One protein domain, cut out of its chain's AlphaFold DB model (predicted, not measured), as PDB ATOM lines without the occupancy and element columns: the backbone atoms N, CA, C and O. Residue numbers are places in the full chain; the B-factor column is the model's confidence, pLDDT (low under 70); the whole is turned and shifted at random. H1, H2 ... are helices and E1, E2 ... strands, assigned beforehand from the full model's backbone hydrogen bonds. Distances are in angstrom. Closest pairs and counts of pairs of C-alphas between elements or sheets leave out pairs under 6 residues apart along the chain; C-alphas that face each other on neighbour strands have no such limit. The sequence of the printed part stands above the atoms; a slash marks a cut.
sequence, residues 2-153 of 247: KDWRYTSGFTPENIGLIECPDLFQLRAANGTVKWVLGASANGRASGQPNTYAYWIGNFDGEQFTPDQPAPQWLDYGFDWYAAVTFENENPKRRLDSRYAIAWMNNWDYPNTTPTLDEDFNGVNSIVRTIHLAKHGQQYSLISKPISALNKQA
ATOM      1  N   LYS A   2       1.226 -47.128 -22.218       95.50
ATOM      2  CA  LYS A   2       2.463 -47.943 -22.195       95.50
ATOM      3  C   LYS A   2       2.117 -49.426 -22.260       95.50
ATOM      4  O   LYS A   2       2.687 -50.149 -23.065       95.50
ATOM      5  N   ASP A   3       1.108 -49.813 -21.489       96.44
ATOM      6  CA  ASP A   3       0.585 -51.171 -21.459       96.44
ATOM      7  C   ASP A   3      -0.620 -51.290 -22.390       96.44
ATOM      8  O   ASP A   3      -1.601 -50.554 -22.253       96.44
ATOM      9  N   TRP A   4      -0.524 -52.203 -23.352       96.62
ATOM     10  CA  TRP A   4      -1.563 -52.466 -24.342       96.62
ATOM     11  C   TRP A   4      -2.039 -53.907 -24.207       96.62
ATOM     12  O   TRP A   4      -1.237 -54.836 -24.143       96.62
ATOM     13  N   ARG A   5      -3.360 -54.086 -24.189       96.38
ATOM     14  CA  ARG A   5      -4.018 -55.390 -24.217       96.38
ATOM     15  C   ARG A   5      -4.929 -55.431 -25.434       96.38
ATOM     16  O   ARG A   5      -5.727 -54.520 -25.628       96.38
ATOM     17  N   TYR A   6      -4.814 -56.486 -26.231       96.94
ATOM     18  CA  TYR A   6      -5.738 -56.727 -27.334       96.94
ATOM     19  C   TYR A   6      -7.167 -56.928 -26.800       96.94
ATOM     20  O   TYR A   6      -7.364 -57.720 -25.875       96.94
ATOM     21  N   THR A   7      -8.139 -56.217 -27.381       97.31
ATOM     22  CA  THR A   7      -9.567 -56.339 -27.046       97.31
ATOM     23  C   THR A   7     -10.328 -57.068 -28.150       97.31
ATOM     24  O   THR A   7     -10.904 -58.123 -27.909       97.31
ATOM     25  N   SER A   8     -10.300 -56.540 -29.373       97.62
ATOM     26  CA  SER A   8     -11.028 -57.091 -30.513       97.62
ATOM     27  C   SER A   8     -10.418 -56.663 -31.851       97.62
ATOM     28  O   SER A   8      -9.514 -55.826 -31.907       97.62
ATOM     29  N   GLY A   9     -10.932 -57.248 -32.935       96.00
ATOM     30  CA  GLY A   9     -10.606 -56.892 -34.308       96.00
ATOM     31  C   GLY A   9     -11.872 -56.607 -35.113       96.00
ATOM     32  O   GLY A   9     -12.912 -57.229 -34.900       96.00
ATOM     33  N   PHE A  10     -11.768 -55.669 -36.051       96.31
ATOM     34  CA  PHE A  10     -12.800 -55.382 -37.041       96.31
ATOM     35  C   PHE A  10     -12.220 -55.645 -38.431       96.31
ATOM     36  O   PHE A  10     -11.278 -54.972 -38.848       96.31
ATOM     37  N   THR A  11     -12.754 -56.647 -39.129       93.75
ATOM     38  CA  THR A  11     -12.224 -57.116 -40.417       93.75
ATOM     39  C   THR A  11     -13.308 -57.002 -41.488       93.75
ATOM     40  O   THR A  11     -14.053 -57.954 -41.711       93.75
ATOM     41  N   PRO A  12     -13.460 -55.825 -42.116       92.75
ATOM     42  CA  PRO A  12     -14.435 -55.631 -43.180       92.75
ATOM     43  C   PRO A  12     -13.996 -56.340 -44.468       92.75
ATOM     44  O   PRO A  12     -12.811 -56.417 -44.793       92.75
ATOM     45  N   GLU A  13     -14.968 -56.827 -45.229       90.88
ATOM     46  CA  GLU A  13     -14.729 -57.533 -46.488       90.88
ATOM     47  C   GLU A  13     -14.767 -56.584 -47.693       90.88
ATOM     48  O   GLU A  13     -15.461 -55.568 -47.682       90.88
ATOM     49  N   ASN A  14     -14.078 -56.956 -48.777       90.75
ATOM     50  CA  ASN A  14     -14.183 -56.316 -50.099       90.75
ATOM     51  C   ASN A  14     -13.772 -54.833 -50.175       90.75
ATOM     52  O   ASN A  14     -14.201 -54.130 -51.094       90.75
ATOM     53  N   ILE A  15     -12.910 -54.360 -49.271       92.31
ATOM     54  CA  ILE A  15     -12.410 -52.970 -49.268       92.31
ATOM     55  C   ILE A  15     -10.892 -52.837 -49.471       92.31
ATOM     56  O   ILE A  15     -10.351 -51.740 -49.362       92.31
ATOM     57  N   GLY A  16     -10.215 -53.949 -49.772       92.12
ATOM     58  CA  GLY A  16      -8.772 -53.997 -50.010       92.12
ATOM     59  C   GLY A  16      -7.928 -53.725 -48.764       92.12
ATOM     60  O   GLY A  16      -8.335 -54.031 -47.646       92.12
ATOM     61  N   LEU A  17      -6.721 -53.196 -48.984       93.00
ATOM     62  CA  LEU A  17      -5.798 -52.807 -47.916       93.00
ATOM     63  C   LEU A  17      -6.425 -51.709 -47.049       93.00
ATOM     64  O   LEU A  17      -7.040 -50.799 -47.598       93.00
ATOM     65  N   ILE A  18      -6.233 -51.793 -45.731       95.25
ATOM     66  CA  ILE A  18      -6.720 -50.829 -44.738       95.25
ATOM     67  C   ILE A  18      -5.514 -50.213 -44.027       95.25
ATOM     68  O   ILE A  18      -4.700 -50.935 -43.455       95.25
ATOM     69  N   GLU A  19      -5.426 -48.888 -44.021       97.31
ATOM     70  CA  GLU A  19      -4.359 -48.117 -43.377       97.31
ATOM     71  C   GLU A  19      -4.937 -46.906 -42.632       97.31
ATOM     72  O   GLU A  19      -6.074 -46.500 -42.865       97.31
ATOM     73  N   CYS A  20      -4.141 -46.297 -41.748       98.12
ATOM     74  CA  CYS A  20      -4.482 -45.044 -41.059       98.12
ATOM     75  C   CYS A  20      -5.884 -45.056 -40.401       98.12
ATOM     76  O   CYS A  20      -6.744 -44.262 -40.794       98.12
ATOM     77  N   PRO A  21      -6.148 -45.966 -39.440       98.06
ATOM     78  CA  PRO A  21      -7.447 -46.046 -38.785       98.06
ATOM     79  C   PRO A  21      -7.723 -44.815 -37.911       98.06
ATOM     80  O   PRO A  21      -6.812 -44.210 -37.346       98.06
ATOM     81  N   ASP A  22      -9.001 -44.496 -37.755       98.44
ATOM     82  CA  ASP A  22      -9.526 -43.393 -36.958       98.44
ATOM     83  C   ASP A  22     -10.802 -43.850 -36.232       98.44
ATOM     84  O   ASP A  22     -11.609 -44.598 -36.787       98.44
ATOM     85  N   LEU A  23     -10.993 -43.419 -34.987       98.44
ATOM     86  CA  LEU A  23     -12.142 -43.794 -34.164       98.44
ATOM     87  C   LEU A  23     -12.599 -42.591 -33.340       98.44
ATOM     88  O   LEU A  23     -11.869 -42.082 -32.491       98.44
ATOM     89  N   PHE A  24     -13.833 -42.147 -33.566       98.31
ATOM     90  CA  PHE A  24     -14.371 -40.956 -32.910       98.31
ATOM     91  C   PHE A  24     -15.889 -41.007 -32.756       98.31
ATOM     92  O   PHE A  24     -16.571 -41.884 -33.279       98.31
ATOM     93  N   GLN A  25     -16.433 -40.024 -32.039       97.94
ATOM     94  CA  GLN A  25     -17.869 -39.834 -31.882       97.94
ATOM     95  C   GLN A  25     -18.334 -38.539 -32.545       97.94
ATOM     96  O   GLN A  25     -17.636 -37.523 -32.519       97.94
ATOM     97  N   LEU A  26     -19.552 -38.565 -33.082       98.31
ATOM     98  CA  LEU A  26     -20.278 -37.381 -33.540       98.31
ATOM     99  C   LEU A  26     -21.746 -37.455 -33.117       98.31
ATOM    100  O   LEU A  26     -22.327 -38.532 -32.973       98.31
ATOM    101  N   ARG A  27     -22.352 -36.283 -32.941       97.88
ATOM    102  CA  ARG A  27     -23.759 -36.088 -32.612       97.88
ATOM    103  C   ARG A  27     -24.502 -35.566 -33.836       97.88
ATOM    104  O   ARG A  27     -24.122 -34.557 -34.422       97.88
ATOM    105  N   ALA A  28     -25.583 -36.242 -34.200       97.69
ATOM    106  CA  ALA A  28     -26.504 -35.777 -35.224       97.69
ATOM    107  C   ALA A  28     -27.445 -34.691 -34.680       97.69
ATOM    108  O   ALA A  28     -27.643 -34.557 -33.471       97.69
ATOM    109  N   ALA A  29     -28.092 -33.945 -35.579       95.25
ATOM    110  CA  ALA A  29     -29.005 -32.852 -35.219       95.25
ATOM    111  C   ALA A  29     -30.181 -33.283 -34.318       95.25
ATOM    112  O   ALA A  29     -30.695 -32.481 -33.547       95.25
ATOM    113  N   ASN A  30     -30.588 -34.554 -34.373       95.38
ATOM    114  CA  ASN A  30     -31.621 -35.122 -33.501       95.38
ATOM    115  C   ASN A  30     -31.102 -35.525 -32.103       95.38
ATOM    116  O   ASN A  30     -31.808 -36.208 -31.366       95.38
ATOM    117  N   GLY A  31     -29.858 -35.183 -31.757       96.81
ATOM    118  CA  GLY A  31     -29.231 -35.483 -30.471       96.81
ATOM    119  C   GLY A  31     -28.573 -36.862 -30.374       96.81
ATOM    120  O   GLY A  31     -27.793 -37.079 -29.442       96.81
ATOM    121  N   THR A  32     -28.827 -37.770 -31.327       97.94
ATOM    122  CA  THR A  32     -28.229 -39.115 -31.348       97.94
ATOM    123  C   THR A  32     -26.717 -39.029 -31.525       97.94
ATOM    124  O   THR A  32     -26.237 -38.376 -32.448       97.94
ATOM    125  N   VAL A  33     -25.972 -39.714 -30.658       98.19
ATOM    126  CA  VAL A  33     -24.516 -39.872 -30.772       98.19
ATOM    127  C   VAL A  33     -24.220 -41.225 -31.397       98.19
ATOM    128  O   VAL A  33     -24.843 -42.223 -31.035       98.19
ATOM    129  N   LYS A  34     -23.271 -41.254 -32.327       98.62
ATOM    130  CA  LYS A  34     -22.756 -42.484 -32.923       98.62
ATOM    131  C   LYS A  34     -21.239 -42.499 -32.867       98.62
ATOM    132  O   LYS A  34     -20.602 -41.444 -32.942       98.62
ATOM    133  N   TRP A  35     -20.690 -43.700 -32.764       98.81
ATOM    134  CA  TRP A  35     -19.286 -43.941 -33.044       98.81
ATOM    135  C   TRP A  35     -19.078 -44.064 -34.549       98.81
ATOM    136  O   TRP A  35     -19.948 -44.550 -35.274       98.81
ATOM    137  N   VAL A  36     -17.913 -43.624 -35.001       98.81
ATOM    138  CA  VAL A  36     -17.444 -43.753 -36.372       98.81
ATOM    139  C   VAL A  36     -16.073 -44.405 -36.321       98.81
ATOM    140  O   VAL A  36     -15.167 -43.855 -35.699       98.81
ATOM    141  N   LEU A  37     -15.945 -45.559 -36.966       98.75
ATOM    142  CA  LEU A  37     -14.661 -46.175 -37.287       98.75
ATOM    143  C   LEU A  37     -14.364 -45.842 -38.746       98.75
ATOM    144  O   LEU A  37     -15.187 -46.133 -39.610       98.75
ATOM    145  N   GLY A  38     -13.233 -45.214 -39.023       98.38
ATOM    146  CA  GLY A  38     -12.798 -44.891 -40.376       98.38
ATOM    147  C   GLY A  38     -11.381 -45.368 -40.638       98.38
ATOM    148  O   GLY A  38     -10.626 -45.630 -39.706       98.38
ATOM    149  N   ALA A  39     -11.033 -45.523 -41.907       98.38
ATOM    150  CA  ALA A  39      -9.689 -45.879 -42.337       98.38
ATOM    151  C   ALA A  39      -9.488 -45.517 -43.808       98.38
ATOM    152  O   ALA A  39     -10.441 -45.485 -44.592       98.38
ATOM    153  N   SER A  40      -8.236 -45.296 -44.198       98.38
ATOM    154  CA  SER A  40      -7.894 -45.262 -45.617       98.38
ATOM    155  C   SER A  40      -7.967 -46.676 -46.185       98.38
ATOM    156  O   SER A  40      -7.469 -47.611 -45.561       98.38
ATOM    157  N   ALA A  41      -8.636 -46.847 -47.324       96.94
ATOM    158  CA  ALA A  41      -8.918 -48.166 -47.880       96.94
ATOM    159  C   ALA A  41      -8.834 -48.185 -49.408       96.94
ATOM    160  O   ALA A  41      -9.268 -47.235 -50.060       96.94
ATOM    161  N   ASN A  42      -8.344 -49.290 -49.975       95.19
ATOM    162  CA  ASN A  42      -8.251 -49.491 -51.424       95.19
ATOM    163  C   ASN A  42      -9.384 -50.380 -51.966       95.19
ATOM    164  O   ASN A  42      -9.195 -51.554 -52.289       95.19
ATOM    165  N   GLY A  43     -10.571 -49.795 -52.124       93.81
ATOM    166  CA  GLY A  43     -11.773 -50.490 -52.586       93.81
ATOM    167  C   GLY A  43     -11.851 -50.746 -54.098       93.81
ATOM    168  O   GLY A  43     -12.869 -51.246 -54.584       93.81
ATOM    169  N   ARG A  44     -10.802 -50.428 -54.868       90.69
ATOM    170  CA  ARG A  44     -10.840 -50.406 -56.341       90.69
ATOM    171  C   ARG A  44     -11.225 -51.746 -56.968       90.69
ATOM    172  O   ARG A  44     -11.972 -51.759 -57.944       90.69
ATOM    173  N   ALA A  45     -10.745 -52.860 -56.413       90.69
ATOM    174  CA  ALA A  45     -11.060 -54.205 -56.911       90.69
ATOM    175  C   ALA A  45     -12.571 -54.516 -56.877       90.69
ATOM    176  O   ALA A  45     -13.056 -55.298 -57.689       90.69
ATOM    177  N   SER A  46     -13.311 -53.846 -55.990       91.88
ATOM    178  CA  SER A  46     -14.765 -53.960 -55.822       91.88
ATOM    179  C   SER A  46     -15.536 -52.803 -56.474       91.88
ATOM    180  O   SER A  46     -16.714 -52.601 -56.185       91.88
ATOM    181  N   GLY A  47     -14.875 -51.987 -57.304       90.62
ATOM    182  CA  GLY A  47     -15.469 -50.792 -57.915       90.62
ATOM    183  C   GLY A  47     -15.749 -49.650 -56.931       90.62
ATOM    184  O   GLY A  47     -16.546 -48.766 -57.239       90.62
ATOM    185  N   GLN A  48     -15.125 -49.667 -55.751       93.19
ATOM    186  CA  GLN A  48     -15.257 -48.633 -54.721       93.19
ATOM    187  C   GLN A  48     -14.057 -47.658 -54.753       93.19
ATOM    188  O   GLN A  48     -13.043 -47.960 -55.393       93.19
ATOM    189  N   PRO A  49     -14.148 -46.488 -54.090       94.50
ATOM    190  CA  PRO A  49     -13.033 -45.545 -53.982       94.50
ATOM    191  C   PRO A  49     -11.746 -46.133 -53.373       94.50
ATOM    192  O   PRO A  49     -11.751 -47.174 -52.718       94.50
ATOM    193  N   ASN A  50     -10.634 -45.425 -53.585       94.69
ATOM    194  CA  ASN A  50      -9.343 -45.661 -52.928       94.69
ATOM    195  C   ASN A  50      -8.986 -44.438 -52.063       94.69
ATOM    196  O   ASN A  50      -8.073 -43.678 -52.378       94.69
ATOM    197  N   THR A  51      -9.822 -44.167 -51.064       97.44
ATOM    198  CA  THR A  51      -9.773 -42.955 -50.235       97.44
ATOM    199  C   THR A  51      -9.999 -43.339 -48.774       97.44
ATOM    200  O   THR A  51      -9.244 -44.147 -48.246       97.44
ATOM    201  N   TYR A  52     -11.035 -42.812 -48.120       98.44
ATOM    202  CA  TYR A  52     -11.359 -43.041 -46.718       98.44
ATOM    203  C   TYR A  52     -12.745 -43.674 -46.589       98.44
ATOM    204  O   TYR A  52     -13.770 -43.028 -46.853       98.44
ATOM    205  N   ALA A  53     -12.757 -44.938 -46.180       98.44
ATOM    206  CA  ALA A  53     -13.954 -45.689 -45.839       98.44
ATOM    207  C   ALA A  53     -14.307 -45.459 -44.366       98.44
ATOM    208  O   ALA A  53     -13.424 -45.303 -43.523       98.44
ATOM    209  N   TYR A  54     -15.595 -45.461 -44.038       98.69
ATOM    210  CA  TYR A  54     -16.052 -45.380 -42.659       98.69
ATOM    211  C   TYR A  54     -17.323 -46.186 -42.405       98.69
ATOM    212  O   TYR A  54     -18.180 -46.350 -43.276       98.69
ATOM    213  N   TRP A  55     -17.467 -46.624 -41.160       98.56
ATOM    214  CA  TRP A  55     -18.642 -47.287 -40.619       98.56
ATOM    215  C   TRP A  55     -19.185 -46.466 -39.464       98.56
ATOM    216  O   TRP A  55     -18.444 -46.025 -38.586       98.56
ATOM    217  N   ILE A  56     -20.500 -46.284 -39.454       98.69
ATOM    218  CA  ILE A  56     -21.218 -45.696 -38.327       98.69
ATOM    219  C   ILE A  56     -21.747 -46.841 -37.473       98.69
ATOM    220  O   ILE A  56     -22.267 -47.815 -38.015       98.69
ATOM    221  N   GLY A  57     -21.608 -46.737 -36.157       98.25
ATOM    222  CA  GLY A  57     -21.987 -47.808 -35.249       98.25
ATOM    223  C   GLY A  57     -21.848 -47.438 -33.780       98.25
ATOM    224  O   GLY A  57     -22.045 -46.284 -33.376       98.25
ATOM    225  N   ASN A  58     -21.509 -48.447 -32.984       98.44
ATOM    226  CA  ASN A  58     -21.251 -48.333 -31.558       98.44
ATOM    227  C   ASN A  58     -19.889 -48.933 -31.197       98.44
ATOM    228  O   ASN A  58     -19.483 -49.937 -31.770       98.44
ATOM    229  N   PHE A  59     -19.226 -48.341 -30.210       98.62
ATOM    230  CA  PHE A  59     -18.061 -48.907 -29.547       98.62
ATOM    231  C   PHE A  59     -18.376 -48.982 -28.055       98.62
ATOM    232  O   PHE A  59     -18.720 -47.966 -27.443       98.62
ATOM    233  N   ASP A  60     -18.316 -50.181 -27.489       97.69
ATOM    234  CA  ASP A  60     -18.647 -50.450 -26.082       97.69
ATOM    235  C   ASP A  60     -17.442 -50.328 -25.134       97.69
ATOM    236  O   ASP A  60     -17.590 -50.480 -23.923       97.69
ATOM    237  N   GLY A  61     -16.266 -49.992 -25.674       97.00
ATOM    238  CA  GLY A  61     -14.995 -49.956 -24.952       97.00
ATOM    239  C   GLY A  61     -14.059 -51.105 -25.329       97.00
ATOM    240  O   GLY A  61     -12.854 -50.985 -25.117       97.00
ATOM    241  N   GLU A  62     -14.578 -52.169 -25.945       97.25
ATOM    242  CA  GLU A  62     -13.803 -53.339 -26.361       97.25
ATOM    243  C   GLU A  62     -13.970 -53.651 -27.849       97.25
ATOM    244  O   GLU A  62     -12.964 -53.883 -28.529       97.25
ATOM    245  N   GLN A  63     -15.205 -53.621 -28.364       98.19
ATOM    246  CA  GLN A  63     -15.568 -53.998 -29.727       98.19
ATOM    247  C   GLN A  63     -16.380 -52.918 -30.446       98.19
ATOM    248  O   GLN A  63     -17.326 -52.328 -29.921       98.19
ATOM    249  N   PHE A  64     -16.014 -52.675 -31.706       98.62
ATOM    250  CA  PHE A  64     -16.806 -51.852 -32.611       98.62
ATOM    251  C   PHE A  64     -17.841 -52.717 -33.335       98.62
ATOM    252  O   PHE A  64     -17.492 -53.703 -33.983       98.62
ATOM    253  N   THR A  65     -19.111 -52.324 -33.253       98.31
ATOM    254  CA  THR A  65     -20.224 -52.961 -33.963       98.31
ATOM    255  C   THR A  65     -20.821 -51.959 -34.951       98.31
ATOM    256  O   THR A  65     -21.396 -50.956 -34.509       98.31
ATOM    257  N   PRO A  66     -20.695 -52.179 -36.272       98.19
ATOM    258  CA  PRO A  66     -21.260 -51.266 -37.253       98.19
ATOM    259  C   PRO A  66     -22.790 -51.401 -37.323       98.19
ATOM    260  O   PRO A  66     -23.334 -52.499 -37.233       98.19
ATOM    261  N   ASP A  67     -23.489 -50.293 -37.580       97.75
ATOM    262  CA  ASP A  67     -24.930 -50.301 -37.876       97.75
ATOM    263  C   ASP A  67     -25.229 -51.012 -39.216       97.75
ATOM    264  O   ASP A  67     -26.345 -51.484 -39.440       97.75
ATOM    265  N   GLN A  68     -24.257 -51.032 -40.137       96.12
ATOM    266  CA  GLN A  68     -24.317 -51.675 -41.454       96.12
ATOM    267  C   GLN A  68     -22.951 -52.282 -41.806       96.12
ATOM    268  O   GLN A  68     -21.940 -51.613 -41.603       96.12
ATOM    269  N   PRO A  69     -22.881 -53.495 -42.385       94.69
ATOM    270  CA  PRO A  69     -21.601 -54.142 -42.688       94.69
ATOM    271  C   PRO A  69     -20.803 -53.406 -43.778       94.69
ATOM    272  O   PRO A  69     -19.576 -53.329 -43.714       94.69
ATOM    273  N   ALA A  70     -21.492 -52.839 -44.771       95.19
ATOM    274  CA  ALA A  70     -20.858 -52.096 -45.854       95.19
ATOM    275  C   ALA A  70     -20.397 -50.699 -45.388       95.19
ATOM    276  O   ALA A  70     -21.149 -50.021 -44.679       95.19
ATOM    277  N   PRO A  71     -19.205 -50.237 -45.813       96.81
ATOM    278  CA  PRO A  71     -18.748 -48.888 -45.514       96.81
ATOM    279  C   PRO A  71     -19.530 -47.834 -46.296       96.81
ATOM    280  O   PRO A  71     -20.159 -48.094 -47.324       96.81
ATOM    281  N   GLN A  72     -19.384 -46.599 -45.845       97.50
ATOM    282  CA  GLN A  72     -19.583 -45.401 -46.648       97.50
ATOM    283  C   GLN A  72     -18.219 -44.761 -46.943       97.50
ATOM    284  O   GLN A  72     -17.235 -45.063 -46.275       97.50
ATOM    285  N   TRP A  73     -18.154 -43.864 -47.926       97.62
ATOM    286  CA  TRP A  73     -16.908 -43.203 -48.329       97.62
ATOM    287  C   TRP A  73     -16.998 -41.699 -48.126       97.62
ATOM    288  O   TRP A  73     -17.999 -41.079 -48.488       97.62
ATOM    289  N   LEU A  74     -15.953 -41.117 -47.537       97.88
ATOM    290  CA  LEU A  74     -15.910 -39.686 -47.226       97.88
ATOM    291  C   LEU A  74     -15.450 -38.830 -48.417       97.88
ATOM    292  O   LEU A  74     -15.699 -37.624 -48.444       97.88
ATOM    293  N   ASP A  75     -14.810 -39.455 -49.406       97.75
ATOM    294  CA  ASP A  75     -14.386 -38.818 -50.647       97.75
ATOM    295  C   ASP A  75     -14.464 -39.808 -51.818       97.75
ATOM    296  O   ASP A  75     -14.060 -40.961 -51.686       97.75
ATOM    297  N   TYR A  76     -14.993 -39.366 -52.958       95.75
ATOM    298  CA  TYR A  76     -15.123 -40.180 -54.178       95.75
ATOM    299  C   TYR A  76     -14.139 -39.754 -55.273       95.75
ATOM    300  O   TYR A  76     -14.212 -40.257 -56.393       95.75
ATOM    301  N   GLY A  77     -13.250 -38.803 -54.979       94.81
ATOM    302  CA  GLY A  77     -12.153 -38.428 -55.855       94.81
ATOM    303  C   GLY A  77     -11.054 -39.488 -55.890       94.81
ATOM    304  O   GLY A  77     -11.203 -40.612 -55.414       94.81
ATOM    305  N   PHE A  78      -9.924 -39.107 -56.478       93.25
ATOM    306  CA  PHE A  78      -8.767 -39.993 -56.610       93.25
ATOM    307  C   PHE A  78      -7.741 -39.807 -55.490       93.25
ATOM    308  O   PHE A  78      -7.005 -40.738 -55.185       93.25
ATOM    309  N   ASP A  79      -7.683 -38.603 -54.911       95.88
ATOM    310  CA  ASP A  79      -6.537 -38.107 -54.147       95.88
ATOM    311  C   ASP A  79      -6.993 -37.559 -52.781       95.88
ATOM    312  O   ASP A  79      -7.026 -36.348 -52.552       95.88
ATOM    313  N   TRP A  80      -7.419 -38.450 -51.881       98.19
ATOM    314  CA  TRP A  80      -7.790 -38.102 -50.500       98.19
ATOM    315  C   TRP A  80      -7.462 -39.260 -49.549       98.19
ATOM    316  O   TRP A  80      -8.349 -39.940 -49.029       98.19
ATOM    317  N   TYR A  81      -6.164 -39.529 -49.395       98.00
ATOM    318  CA  TYR A  81      -5.634 -40.711 -48.710       98.00
ATOM    319  C   TYR A  81      -4.947 -40.355 -47.386       98.00
ATOM    320  O   TYR A  81      -4.576 -39.203 -47.161       98.00
ATOM    321  N   ALA A  82      -4.775 -41.342 -46.502       98.19
ATOM    322  CA  ALA A  82      -4.216 -41.168 -45.159       98.19
ATOM    323  C   ALA A  82      -4.932 -40.061 -44.361       98.19
ATOM    324  O   ALA A  82      -4.309 -39.263 -43.661       98.19
ATOM    325  N   ALA A  83      -6.255 -39.977 -44.523       98.50
ATOM    326  CA  ALA A  83      -7.035 -38.923 -43.900       98.50
ATOM    327  C   ALA A  83      -7.108 -39.104 -42.383       98.50
ATOM    328  O   ALA A  83      -7.260 -40.218 -41.881       98.50
ATOM    329  N   VAL A  84      -7.064 -37.987 -41.664       98.56
ATOM    330  CA  VAL A  84      -7.202 -37.943 -40.206       98.56
ATOM    331  C   VAL A  84      -8.275 -36.943 -39.814       98.56
ATOM    332  O   VAL A  84      -8.439 -35.907 -40.470       98.56
ATOM    333  N   THR A  85      -8.987 -37.226 -38.722       98.31
ATOM    334  CA  THR A  85      -9.948 -36.290 -38.136       98.31
ATOM    335  C   THR A  85      -9.512 -35.821 -36.752       98.31
ATOM    336  O   THR A  85      -8.944 -36.571 -35.961       98.31
ATOM    337  N   PHE A  86      -9.817 -34.571 -36.419       96.81
ATOM    338  CA  PHE A  86      -9.479 -33.984 -35.124       96.81
ATOM    339  C   PHE A  86     -10.610 -33.108 -34.587       96.81
ATOM    340  O   PHE A  86     -11.492 -32.659 -35.322       96.81
ATOM    341  N   GLU A  87     -10.630 -32.934 -33.268       94.00
ATOM    342  CA  GLU A  87     -11.715 -32.252 -32.566       94.00
ATOM    343  C   GLU A  87     -11.814 -30.769 -32.939       94.00
ATOM    344  O   GLU A  87     -10.819 -30.110 -33.239       94.00
ATOM    345  N   ASN A  88     -13.041 -30.246 -32.892       85.75
ATOM    346  CA  ASN A  88     -13.278 -28.808 -32.889       85.75
ATOM    347  C   ASN A  88     -12.655 -28.176 -31.629       85.75
ATOM    348  O   ASN A  88     -12.704 -28.761 -30.547       85.75
ATOM    349  N   GLU A  89     -12.121 -26.963 -31.756       84.62
ATOM    350  CA  GLU A  89     -11.468 -26.211 -30.686       84.62
ATOM    351  C   GLU A  89     -12.373 -25.902 -29.484       84.62
ATOM    352  O   GLU A  89     -11.872 -25.630 -28.397       84.62
ATOM    353  N   ASN A  90     -13.700 -25.931 -29.654       89.44
ATOM    354  CA  ASN A  90     -14.661 -25.699 -28.583       89.44
ATOM    355  C   ASN A  90     -15.018 -27.013 -27.856       89.44
ATOM    356  O   ASN A  90     -15.828 -27.797 -28.368       89.44
ATOM    357  N   PRO A  91     -14.557 -27.229 -26.606       86.06
ATOM    358  CA  PRO A  91     -14.750 -28.501 -25.903       86.06
ATOM    359  C   PRO A  91     -16.219 -28.832 -25.607       86.06
ATOM    360  O   PRO A  91     -16.576 -30.005 -25.455       86.06
ATOM    361  N   LYS A  92     -17.083 -27.806 -25.535       89.38
ATOM    362  CA  LYS A  92     -18.535 -27.961 -25.335       89.38
ATOM    363  C   LYS A  92     -19.245 -28.474 -26.589       89.38
ATOM    364  O   LYS A  92     -20.368 -28.952 -26.491       89.38
ATOM    365  N   ARG A  93     -18.591 -28.383 -27.750       88.06
ATOM    366  CA  ARG A  93     -19.119 -28.738 -29.074       88.06
ATOM    367  C   ARG A  93     -18.299 -29.830 -29.763       88.06
ATOM    368  O   ARG A  93     -18.446 -30.034 -30.964       88.06
ATOM    369  N   ARG A  94     -17.470 -30.569 -29.011       91.69
ATOM    370  CA  ARG A  94     -16.557 -31.595 -29.557       91.69
ATOM    371  C   ARG A  94     -17.253 -32.671 -30.401       91.69
ATOM    372  O   ARG A  94     -16.628 -33.281 -31.258       91.69
ATOM    373  N   LEU A  95     -18.536 -32.925 -30.123       96.19
ATOM    374  CA  LEU A  95     -19.345 -33.927 -30.817       96.19
ATOM    375  C   LEU A  95     -20.151 -33.340 -31.984       96.19
ATOM    376  O   LEU A  95     -20.694 -34.102 -32.772       96.19
ATOM    377  N   ASP A  96     -20.254 -32.018 -32.112       95.44
ATOM    378  CA  ASP A  96     -21.075 -31.386 -33.155       95.44
ATOM    379  C   ASP A  96     -20.412 -31.486 -34.533       95.44
ATOM    380  O   ASP A  96     -21.081 -31.480 -35.571       95.44
ATOM    381  N   SER A  97     -19.080 -31.492 -34.541       96.38
ATOM    382  CA  SER A  97     -18.264 -31.461 -35.746       96.38
ATOM    383  C   SER A  97     -16.826 -31.852 -35.449       96.38
ATOM    384  O   SER A  97     -16.336 -31.605 -34.345       96.38
ATOM    385  N   ARG A  98     -16.130 -32.340 -36.470       97.31
ATOM    386  CA  ARG A  98     -14.674 -32.517 -36.462       97.31
ATOM    387  C   ARG A  98     -14.065 -31.847 -37.680       97.31
ATOM    388  O   ARG A  98     -14.758 -31.634 -38.674       97.31
ATOM    389  N   TYR A  99     -12.784 -31.537 -37.611       97.81
ATOM    390  CA  TYR A  99     -11.993 -31.199 -38.783       97.81
ATOM    391  C   TYR A  99     -11.439 -32.475 -39.415       97.81
ATOM    392  O   TYR A  99     -11.211 -33.458 -38.714       97.81
ATOM    393  N   ALA A 100     -11.216 -32.458 -40.724       98.62
ATOM    394  CA  ALA A 100     -10.552 -33.528 -41.449       98.62
ATOM    395  C   ALA A 100      -9.607 -32.961 -42.511       98.62
ATOM    396  O   ALA A 100      -9.908 -31.950 -43.153       98.62
ATOM    397  N   ILE A 101      -8.477 -33.631 -42.700       98.75
ATOM    398  CA  ILE A 101      -7.457 -33.325 -43.706       98.75
ATOM    399  C   ILE A 101      -6.887 -34.645 -44.227       98.75
ATOM    400  O   ILE A 101      -6.880 -35.637 -43.501       98.75
ATOM    401  N   ALA A 102      -6.434 -34.667 -45.476       98.75
ATOM    402  CA  ALA A 102      -5.795 -35.839 -46.058       98.75
ATOM    403  C   ALA A 102      -4.674 -35.440 -47.010       98.75
ATOM    404  O   ALA A 102      -4.616 -34.298 -47.476       98.75
ATOM    405  N   TRP A 103      -3.832 -36.406 -47.346       98.31
ATOM    406  CA  TRP A 103      -2.843 -36.279 -48.400       98.31
ATOM    407  C   TRP A 103      -3.538 -36.303 -49.767       98.31
ATOM    408  O   TRP A 103      -4.272 -37.243 -50.089       98.31
ATOM    409  N   MET A 104      -3.327 -35.261 -50.577       97.12
ATOM    410  CA  MET A 104      -3.843 -35.199 -51.948       97.12
ATOM    411  C   MET A 104      -2.902 -35.919 -52.905       97.12
ATOM    412  O   MET A 104      -2.189 -35.297 -53.694       97.12
ATOM    413  N   ASN A 105      -2.900 -37.246 -52.821       95.06
ATOM    414  CA  ASN A 105      -2.172 -38.116 -53.733       95.06
ATOM    415  C   ASN A 105      -2.784 -39.524 -53.743       95.06
ATOM    416  O   ASN A 105      -3.748 -39.806 -53.025       95.06
ATOM    417  N   ASN A 106      -2.187 -40.415 -54.529       94.00
ATOM    418  CA  ASN A 106      -2.570 -41.810 -54.638       94.00
ATOM    419  C   ASN A 106      -1.335 -42.704 -54.797       94.00
ATOM    420  O   ASN A 106      -0.398 -42.368 -55.522       94.00
ATOM    421  N   TRP A 107      -1.370 -43.886 -54.183       93.00
ATOM    422  CA  TRP A 107      -0.307 -44.887 -54.299       93.00
ATOM    423  C   TRP A 107      -0.116 -45.463 -55.710       93.00
ATOM    424  O   TRP A 107       0.931 -46.047 -55.982       93.00
ATOM    425  N   ASP A 108      -1.058 -45.250 -56.632       90.94
ATOM    426  CA  ASP A 108      -0.876 -45.574 -58.052       90.94
ATOM    427  C   ASP A 108       0.182 -44.685 -58.744       90.94
ATOM    428  O   ASP A 108       0.745 -45.081 -59.766       90.94
ATOM    429  N   TYR A 109       0.435 -43.476 -58.227       91.94
ATOM    430  CA  TYR A 109       1.316 -42.466 -58.836       91.94
ATOM    431  C   TYR A 109       1.954 -41.499 -57.804       91.94
ATOM    432  O   TYR A 109       2.033 -40.291 -58.037       91.94
ATOM    433  N   PRO A 110       2.479 -41.987 -56.664       91.69
ATOM    434  CA  PRO A 110       2.840 -41.138 -55.524       91.69
ATOM    435  C   PRO A 110       4.035 -40.214 -55.812       91.69
ATOM    436  O   PRO A 110       4.192 -39.175 -55.172       91.69
ATOM    437  N   ASN A 111       4.871 -40.587 -56.787       90.75
ATOM    438  CA  ASN A 111       6.173 -39.980 -57.070       90.75
ATOM    439  C   ASN A 111       6.246 -39.298 -58.442       90.75
ATOM    440  O   ASN A 111       7.330 -39.162 -59.000       90.75
ATOM    441  N   THR A 112       5.104 -38.918 -59.015       87.88
ATOM    442  CA  THR A 112       5.036 -38.309 -60.355       87.88
ATOM    443  C   THR A 112       4.234 -37.011 -60.366       87.88
ATOM    444  O   THR A 112       3.689 -36.623 -61.397       87.88
ATOM    445  N   THR A 113       4.112 -36.347 -59.216       87.00
ATOM    446  CA  THR A 113       3.396 -35.073 -59.133       87.00
ATOM    447  C   THR A 113       4.209 -33.962 -59.818       87.00
ATOM    448  O   THR A 113       5.434 -33.935 -59.689       87.00
ATOM    449  N   PRO A 114       3.563 -33.007 -60.519       86.44
ATOM    450  CA  PRO A 114       4.271 -31.892 -61.159       86.44
ATOM    451  C   PRO A 114       5.050 -30.985 -60.202       86.44
ATOM    452  O   PRO A 114       5.918 -30.246 -60.642       86.44
ATOM    453  N   THR A 115       4.752 -31.018 -58.899       89.69
ATOM    454  CA  THR A 115       5.442 -30.181 -57.906       89.69
ATOM    455  C   THR A 115       6.907 -30.572 -57.724       89.69
ATOM    456  O   THR A 115       7.667 -29.793 -57.160       89.69
ATOM    457  N   LEU A 116       7.321 -31.750 -58.209       89.50
ATOM    458  CA  LEU A 116       8.726 -32.165 -58.204       89.50
ATOM    459  C   LEU A 116       9.634 -31.165 -58.933       89.50
ATOM    460  O   LEU A 116      10.778 -30.999 -58.524       89.50
ATOM    461  N   ASP A 117       9.113 -30.464 -59.944       90.38
ATOM    462  CA  ASP A 117       9.829 -29.394 -60.652       90.38
ATOM    463  C   ASP A 117      10.045 -28.138 -59.773       90.38
ATOM    464  O   ASP A 117      10.803 -27.243 -60.139       90.38
ATOM    465  N   GLU A 118       9.376 -28.068 -58.617       93.00
ATOM    466  CA  GLU A 118       9.449 -27.002 -57.611       93.00
ATOM    467  C   GLU A 118      10.138 -27.479 -56.309       93.00
ATOM    468  O   GLU A 118       9.967 -26.869 -55.254       93.00
ATOM    469  N   ASP A 119      10.902 -28.576 -56.363       94.69
ATOM    470  CA  ASP A 119      11.662 -29.162 -55.244       94.69
ATOM    471  C   ASP A 119      10.813 -29.702 -54.066       94.69
ATOM    472  O   ASP A 119      11.315 -29.887 -52.953       94.69
ATOM    473  N   PHE A 120       9.531 -30.030 -54.285       94.81
ATOM    474  CA  PHE A 120       8.707 -30.746 -53.296       94.81
ATOM    475  C   PHE A 120       7.731 -31.746 -53.933       94.81
ATOM    476  O   PHE A 120       7.331 -31.620 -55.083       94.81
ATOM    477  N   ASN A 121       7.286 -32.762 -53.188       93.50
ATOM    478  CA  ASN A 121       6.313 -33.735 -53.695       93.50
ATOM    479  C   ASN A 121       5.101 -33.859 -52.774       93.50
ATOM    480  O   ASN A 121       5.188 -34.403 -51.673       93.50
ATOM    481  N   GLY A 122       3.959 -33.414 -53.291       91.25
ATOM    482  CA  GLY A 122       2.662 -33.611 -52.665       91.25
ATOM    483  C   GLY A 122       2.203 -32.427 -51.823       91.25
ATOM    484  O   GLY A 122       2.981 -31.620 -51.320       91.25
ATOM    485  N   VAL A 123       0.886 -32.345 -51.675       95.75
ATOM    486  CA  VAL A 123       0.194 -31.342 -50.866       95.75
ATOM    487  C   VAL A 123      -0.895 -32.021 -50.044       95.75
ATOM    488  O   VAL A 123      -1.323 -33.138 -50.346       95.75
ATOM    489  N   ASN A 124      -1.362 -31.342 -49.003       98.19
ATOM    490  CA  ASN A 124      -2.559 -31.761 -48.284       98.19
ATOM    491  C   ASN A 124      -3.815 -31.154 -48.908       98.19
ATOM    492  O   ASN A 124      -3.768 -30.123 -49.583       98.19
ATOM    493  N   SER A 125      -4.955 -31.781 -48.634       98.44
ATOM    494  CA  SER A 125      -6.259 -31.246 -48.991       98.44
ATOM    495  C   SER A 125      -6.563 -29.974 -48.221       98.44
ATOM    496  O   SER A 125      -6.006 -29.715 -47.153       98.44
ATOM    497  N   ILE A 126      -7.552 -29.220 -48.705       97.81
ATOM    498  CA  ILE A 126      -8.217 -28.250 -47.841       97.81
ATOM    499  C   ILE A 126      -8.727 -28.968 -46.583       97.81
ATOM    500  O   ILE A 126      -9.193 -30.113 -46.651       97.81
ATOM    501  N   VAL A 127      -8.643 -28.297 -45.436       98.00
ATOM    502  CA  VAL A 127      -9.318 -28.775 -44.230       98.00
ATOM    503  C   VAL A 127     -10.825 -28.669 -44.458       98.00
ATOM    504  O   VAL A 127     -11.331 -27.646 -44.933       98.00
ATOM    505  N   ARG A 128     -11.551 -29.728 -44.108       98.06
ATOM    506  CA  ARG A 128     -13.016 -29.779 -44.144       98.06
ATOM    507  C   ARG A 128     -13.570 -29.965 -42.735       98.06
ATOM    508  O   ARG A 128     -12.930 -30.606 -41.909       98.06
ATOM    509  N   THR A 129     -14.752 -29.433 -42.452       97.69
ATOM    510  CA  THR A 129     -15.549 -29.874 -41.307       97.69
ATOM    511  C   THR A 129     -16.398 -31.070 -41.714       97.69
ATOM    512  O   THR A 129     -16.951 -31.099 -42.816       97.69
ATOM    513  N   ILE A 130     -16.523 -32.045 -40.817       98.19
ATOM    514  CA  ILE A 130     -17.416 -33.192 -40.957       98.19
ATOM    515  C   ILE A 130     -18.472 -33.178 -39.853       98.19
ATOM    516  O   ILE A 130     -18.169 -32.895 -38.691       98.19
ATOM    517  N   HIS A 131     -19.712 -33.489 -40.221       97.88
ATOM    518  CA  HIS A 131     -20.845 -33.605 -39.300       97.88
ATOM    519  C   HIS A 131     -21.603 -34.904 -39.549       97.88
ATOM    520  O   HIS A 131     -21.608 -35.412 -40.668       97.88
ATOM    521  N   LEU A 132     -22.297 -35.405 -38.528       98.50
ATOM    522  CA  LEU A 132     -23.184 -36.553 -38.665       98.50
ATOM    523  C   LEU A 132     -24.583 -36.086 -39.086       98.50
ATOM    524  O   LEU A 132     -25.255 -35.354 -38.356       98.50
ATOM    525  N   ALA A 133     -25.037 -36.522 -40.253       97.88
ATOM    526  CA  ALA A 133     -26.380 -36.270 -40.756       97.88
ATOM    527  C   ALA A 133     -27.229 -37.540 -40.676       97.88
ATOM    528  O   ALA A 133     -26.721 -38.647 -40.839       97.88
ATOM    529  N   LYS A 134     -28.535 -37.379 -40.433       96.12
ATOM    530  CA  LYS A 134     -29.515 -38.470 -40.485       96.12
ATOM    531  C   LYS A 134     -30.298 -38.394 -41.793       96.12
ATOM    532  O   LYS A 134     -30.894 -37.362 -42.095       96.12
ATOM    533  N   HIS A 135     -30.356 -39.500 -42.524       91.94
ATOM    534  CA  HIS A 135     -31.108 -39.664 -43.764       91.94
ATOM    535  C   HIS A 135     -32.034 -40.880 -43.649       91.94
ATOM    536  O   HIS A 135     -31.624 -42.029 -43.814       91.94
ATOM    537  N   GLY A 136     -33.308 -40.634 -43.327       90.75
ATOM    538  CA  GLY A 136     -34.252 -41.711 -43.020       90.75
ATOM    539  C   GLY A 136     -33.802 -42.496 -41.785       90.75
ATOM    540  O   GLY A 136     -33.718 -41.931 -40.696       90.75
ATOM    541  N   GLN A 137     -33.507 -43.787 -41.957       89.88
ATOM    542  CA  GLN A 137     -33.003 -44.664 -40.888       89.88
ATOM    543  C   GLN A 137     -31.472 -44.748 -40.828       89.88
ATOM    544  O   GLN A 137     -30.930 -45.321 -39.888       89.88
ATOM    545  N   GLN A 138     -30.769 -44.184 -41.811       94.88
ATOM    546  CA  GLN A 138     -29.313 -44.233 -41.892       94.88
ATOM    547  C   GLN A 138     -28.696 -42.913 -41.436       94.88
ATOM    548  O   GLN A 138     -29.335 -41.860 -41.467       94.88
ATOM    549  N   TYR A 139     -27.434 -42.977 -41.032       98.06
ATOM    550  CA  TYR A 139     -26.608 -41.805 -40.788       98.06
ATOM    551  C   TYR A 139     -25.462 -41.776 -41.802       98.06
ATOM    552  O   TYR A 139     -25.056 -42.827 -42.296       98.06
ATOM    553  N   SER A 140     -24.940 -40.592 -42.101       98.00
ATOM    554  CA  SER A 140     -23.760 -40.402 -42.948       98.00
ATOM    555  C   SER A 140     -22.959 -39.189 -42.494       98.00
ATOM    556  O   SER A 140     -23.469 -38.319 -41.783       98.00
ATOM    557  N   LEU A 141     -21.698 -39.118 -42.911       98.38
ATOM    558  CA  LEU A 141     -20.894 -37.919 -42.735       98.38
ATOM    559  C   LEU A 141     -21.186 -36.929 -43.863       98.38
ATOM    560  O   LEU A 141     -21.266 -37.305 -45.031       98.38
ATOM    561  N   ILE A 142     -21.327 -35.654 -43.515       97.75
ATOM    562  CA  ILE A 142     -21.407 -34.548 -44.473       97.75
ATOM    563  C   ILE A 142     -20.176 -33.661 -44.323       97.75
ATOM    564  O   ILE A 142     -19.827 -33.268 -43.212       97.75
ATOM    565  N   SER A 143     -19.531 -33.353 -45.446       97.75
ATOM    566  CA  SER A 143     -18.310 -32.546 -45.503       97.75
ATOM    567  C   SER A 143     -18.597 -31.124 -45.980       97.75
ATOM    568  O   SER A 143     -19.408 -30.929 -46.886       97.75
ATOM    569  N   LYS A 144     -17.901 -30.133 -45.416       96.56
ATOM    570  CA  LYS A 144     -17.866 -28.746 -45.913       96.56
ATOM    571  C   LYS A 144     -16.447 -28.182 -45.807       96.56
ATOM    572  O   LYS A 144     -15.788 -28.471 -44.813       96.56
ATOM    573  N   PRO A 145     -15.958 -27.366 -46.758       96.56
ATOM    574  CA  PRO A 145     -14.727 -26.603 -46.547       96.56
ATOM    575  C   PRO A 145     -14.813 -25.761 -45.267       96.56
ATOM    576  O   PRO A 145     -15.895 -25.287 -44.906       96.56
ATOM    577  N   ILE A 146     -13.690 -25.563 -44.571       94.44
ATOM    578  CA  ILE A 146     -13.675 -24.696 -43.385       94.44
ATOM    579  C   ILE A 146     -14.098 -23.266 -43.741       94.44
ATOM    580  O   ILE A 146     -13.664 -22.695 -44.739       94.44
ATOM    581  N   SER A 147     -14.901 -22.642 -42.880       91.75
ATOM    582  CA  SER A 147     -15.432 -21.291 -43.121       91.75
ATOM    583  C   SER A 147     -14.348 -20.209 -43.204       91.75
ATOM    584  O   SER A 147     -14.577 -19.156 -43.799       91.75
ATOM    585  N   ALA A 148     -13.156 -20.462 -42.651       92.12
ATOM    586  CA  ALA A 148     -12.008 -19.565 -42.767       92.12
ATOM    587  C   ALA A 148     -11.547 -19.365 -44.224       92.12
ATOM    588  O   ALA A 148     -10.995 -18.308 -44.535       92.12
ATOM    589  N   LEU A 149     -11.822 -20.325 -45.118       93.44
ATOM    590  CA  LEU A 149     -11.502 -20.214 -46.544       93.44
ATOM    591  C   LEU A 149     -12.231 -19.036 -47.205       93.44
ATOM    592  O   LEU A 149     -11.646 -18.344 -48.033       93.44
ATOM    593  N   ASN A 150     -13.455 -18.727 -46.764       89.62
ATOM    594  CA  ASN A 150     -14.251 -17.618 -47.303       89.62
ATOM    595  C   ASN A 150     -13.572 -16.251 -47.110       89.62
ATOM    596  O   ASN A 150     -13.887 -15.302 -47.823       89.62
ATOM    597  N   LYS A 151     -12.639 -16.137 -46.154       93.38
ATOM    598  CA  LYS A 151     -11.885 -14.903 -45.888       93.38
ATOM    599  C   LYS A 151     -10.660 -14.732 -46.792       93.38
ATOM    600  O   LYS A 151     -10.029 -13.685 -46.733       93.38
ATOM    601  N   GLN A 152     -10.309 -15.742 -47.593       94.62
ATOM    602  CA  GLN A 152      -9.145 -15.706 -48.489       94.62
ATOM    603  C   GLN A 152      -9.472 -15.136 -49.875       94.62
ATOM    604  O   GLN A 152      -8.568 -14.887 -50.669       94.62
ATOM    605  N   ALA A 153     -10.756 -14.934 -50.190       93.00
ATOM    606  CA  ALA A 153     -11.163 -14.352 -51.459       93.00
ATOM    607  C   ALA A 153     -10.676 -12.896 -51.566       93.00
ATOM    608  O   ALA A 153     -11.027 -12.052 -50.744       93.00
TER     609      ALA A 153
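This is residues 2 to 153 of the 247 residues of the protein "Levanase" of Sporolactobacillus inulinus (UniProt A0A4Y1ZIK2). Two strongly twisted sheets of four strands are stacked face to face as a sandwich, their strands crossed at 37 degrees; the second sheet, E5 to E8, is curled like part of a barrel. Three very short helices lie at the margins: H1 at one end of the first sheet, H2 and H3 on neither sheet and farthest from the middle. The printed part has 152 residues and is mostly strand, with named elements in the order E1 E2 H1 E3 E4 E5 E6 H2 E7 E8 H3. The sheets, in order E1 E2 E3 E4 and E5 E6 E7 E8, are antiparallel throughout. The whole is compact, with a radius of gyration of the C-alphas of 16.7 A and spans of 49 by 40 by 39 A.

After residues 2 to 17, with no named element, E1 covers residues 18 to 27, 25.6 A long, from C-alpha 18 at (-6.720, -50.829, -44.738), and bends by 55 degrees at residue 21. E2 is residues 33 to 42, 28.0 A, and H1 residues 43 to 46. E3, residues 50 to 59, 25.2 A, bends by 59 degrees at residue 56. E4 is residues 64 to 66, E5 81 to 87, E6 98 to 103 and H2 114 to 118. E7, residues 128 to 135, 20.6 A, bends by 51 degrees at residue 132. E8 is residues 138 to 145, 23.4 A, and H3 residues 147 to 152, ending with C-alpha 152 at (-9.145, -15.706, -48.489).

The hairpin E1 and E2 has N 22 and O 38 within hydrogen-bond range at 2.8 A. E2 and E3 have N 37 and O 55 at 3.0 A. E3 pairs with E2 over residues 50 to 57 and with E4 over 57 to 59, where N 58 and O 65 are 2.9 A apart. H1 only grazes this sheet, with residues 43 to 44. In the other sheet, N 86 and O 99 of hairpin E5 and E6 are 2.9 A apart, N 100 and O 128 of E6 and E7 2.8 A, and N 133 and O 140 of hairpin E7 and E8 2.8 A. Between the sheets, the closest C-alphas of E3 and E5 are those of Thr 51 and Tyr 81, 4.9 A; of E1 and E7, Leu 26 and Leu 132, 5.9 A. H1 is too short for an O i to N i+4 pair; H2 has 0 of 1 within range and H3 0 of 2, against 2 of 2 and 3 of 3 for O i to N i+3.

The C-alphas farthest apart, of Asn 30 and Asp 117, are 49.9 A apart. The printed part has no cut. The link E4 to E5, 14 residues, is long; in it residues 72 to 73 pair antiparallel with residues 53 to 54 of E3. Mean pLDDT of the printed part is 95.4, and no printed residue is under 70.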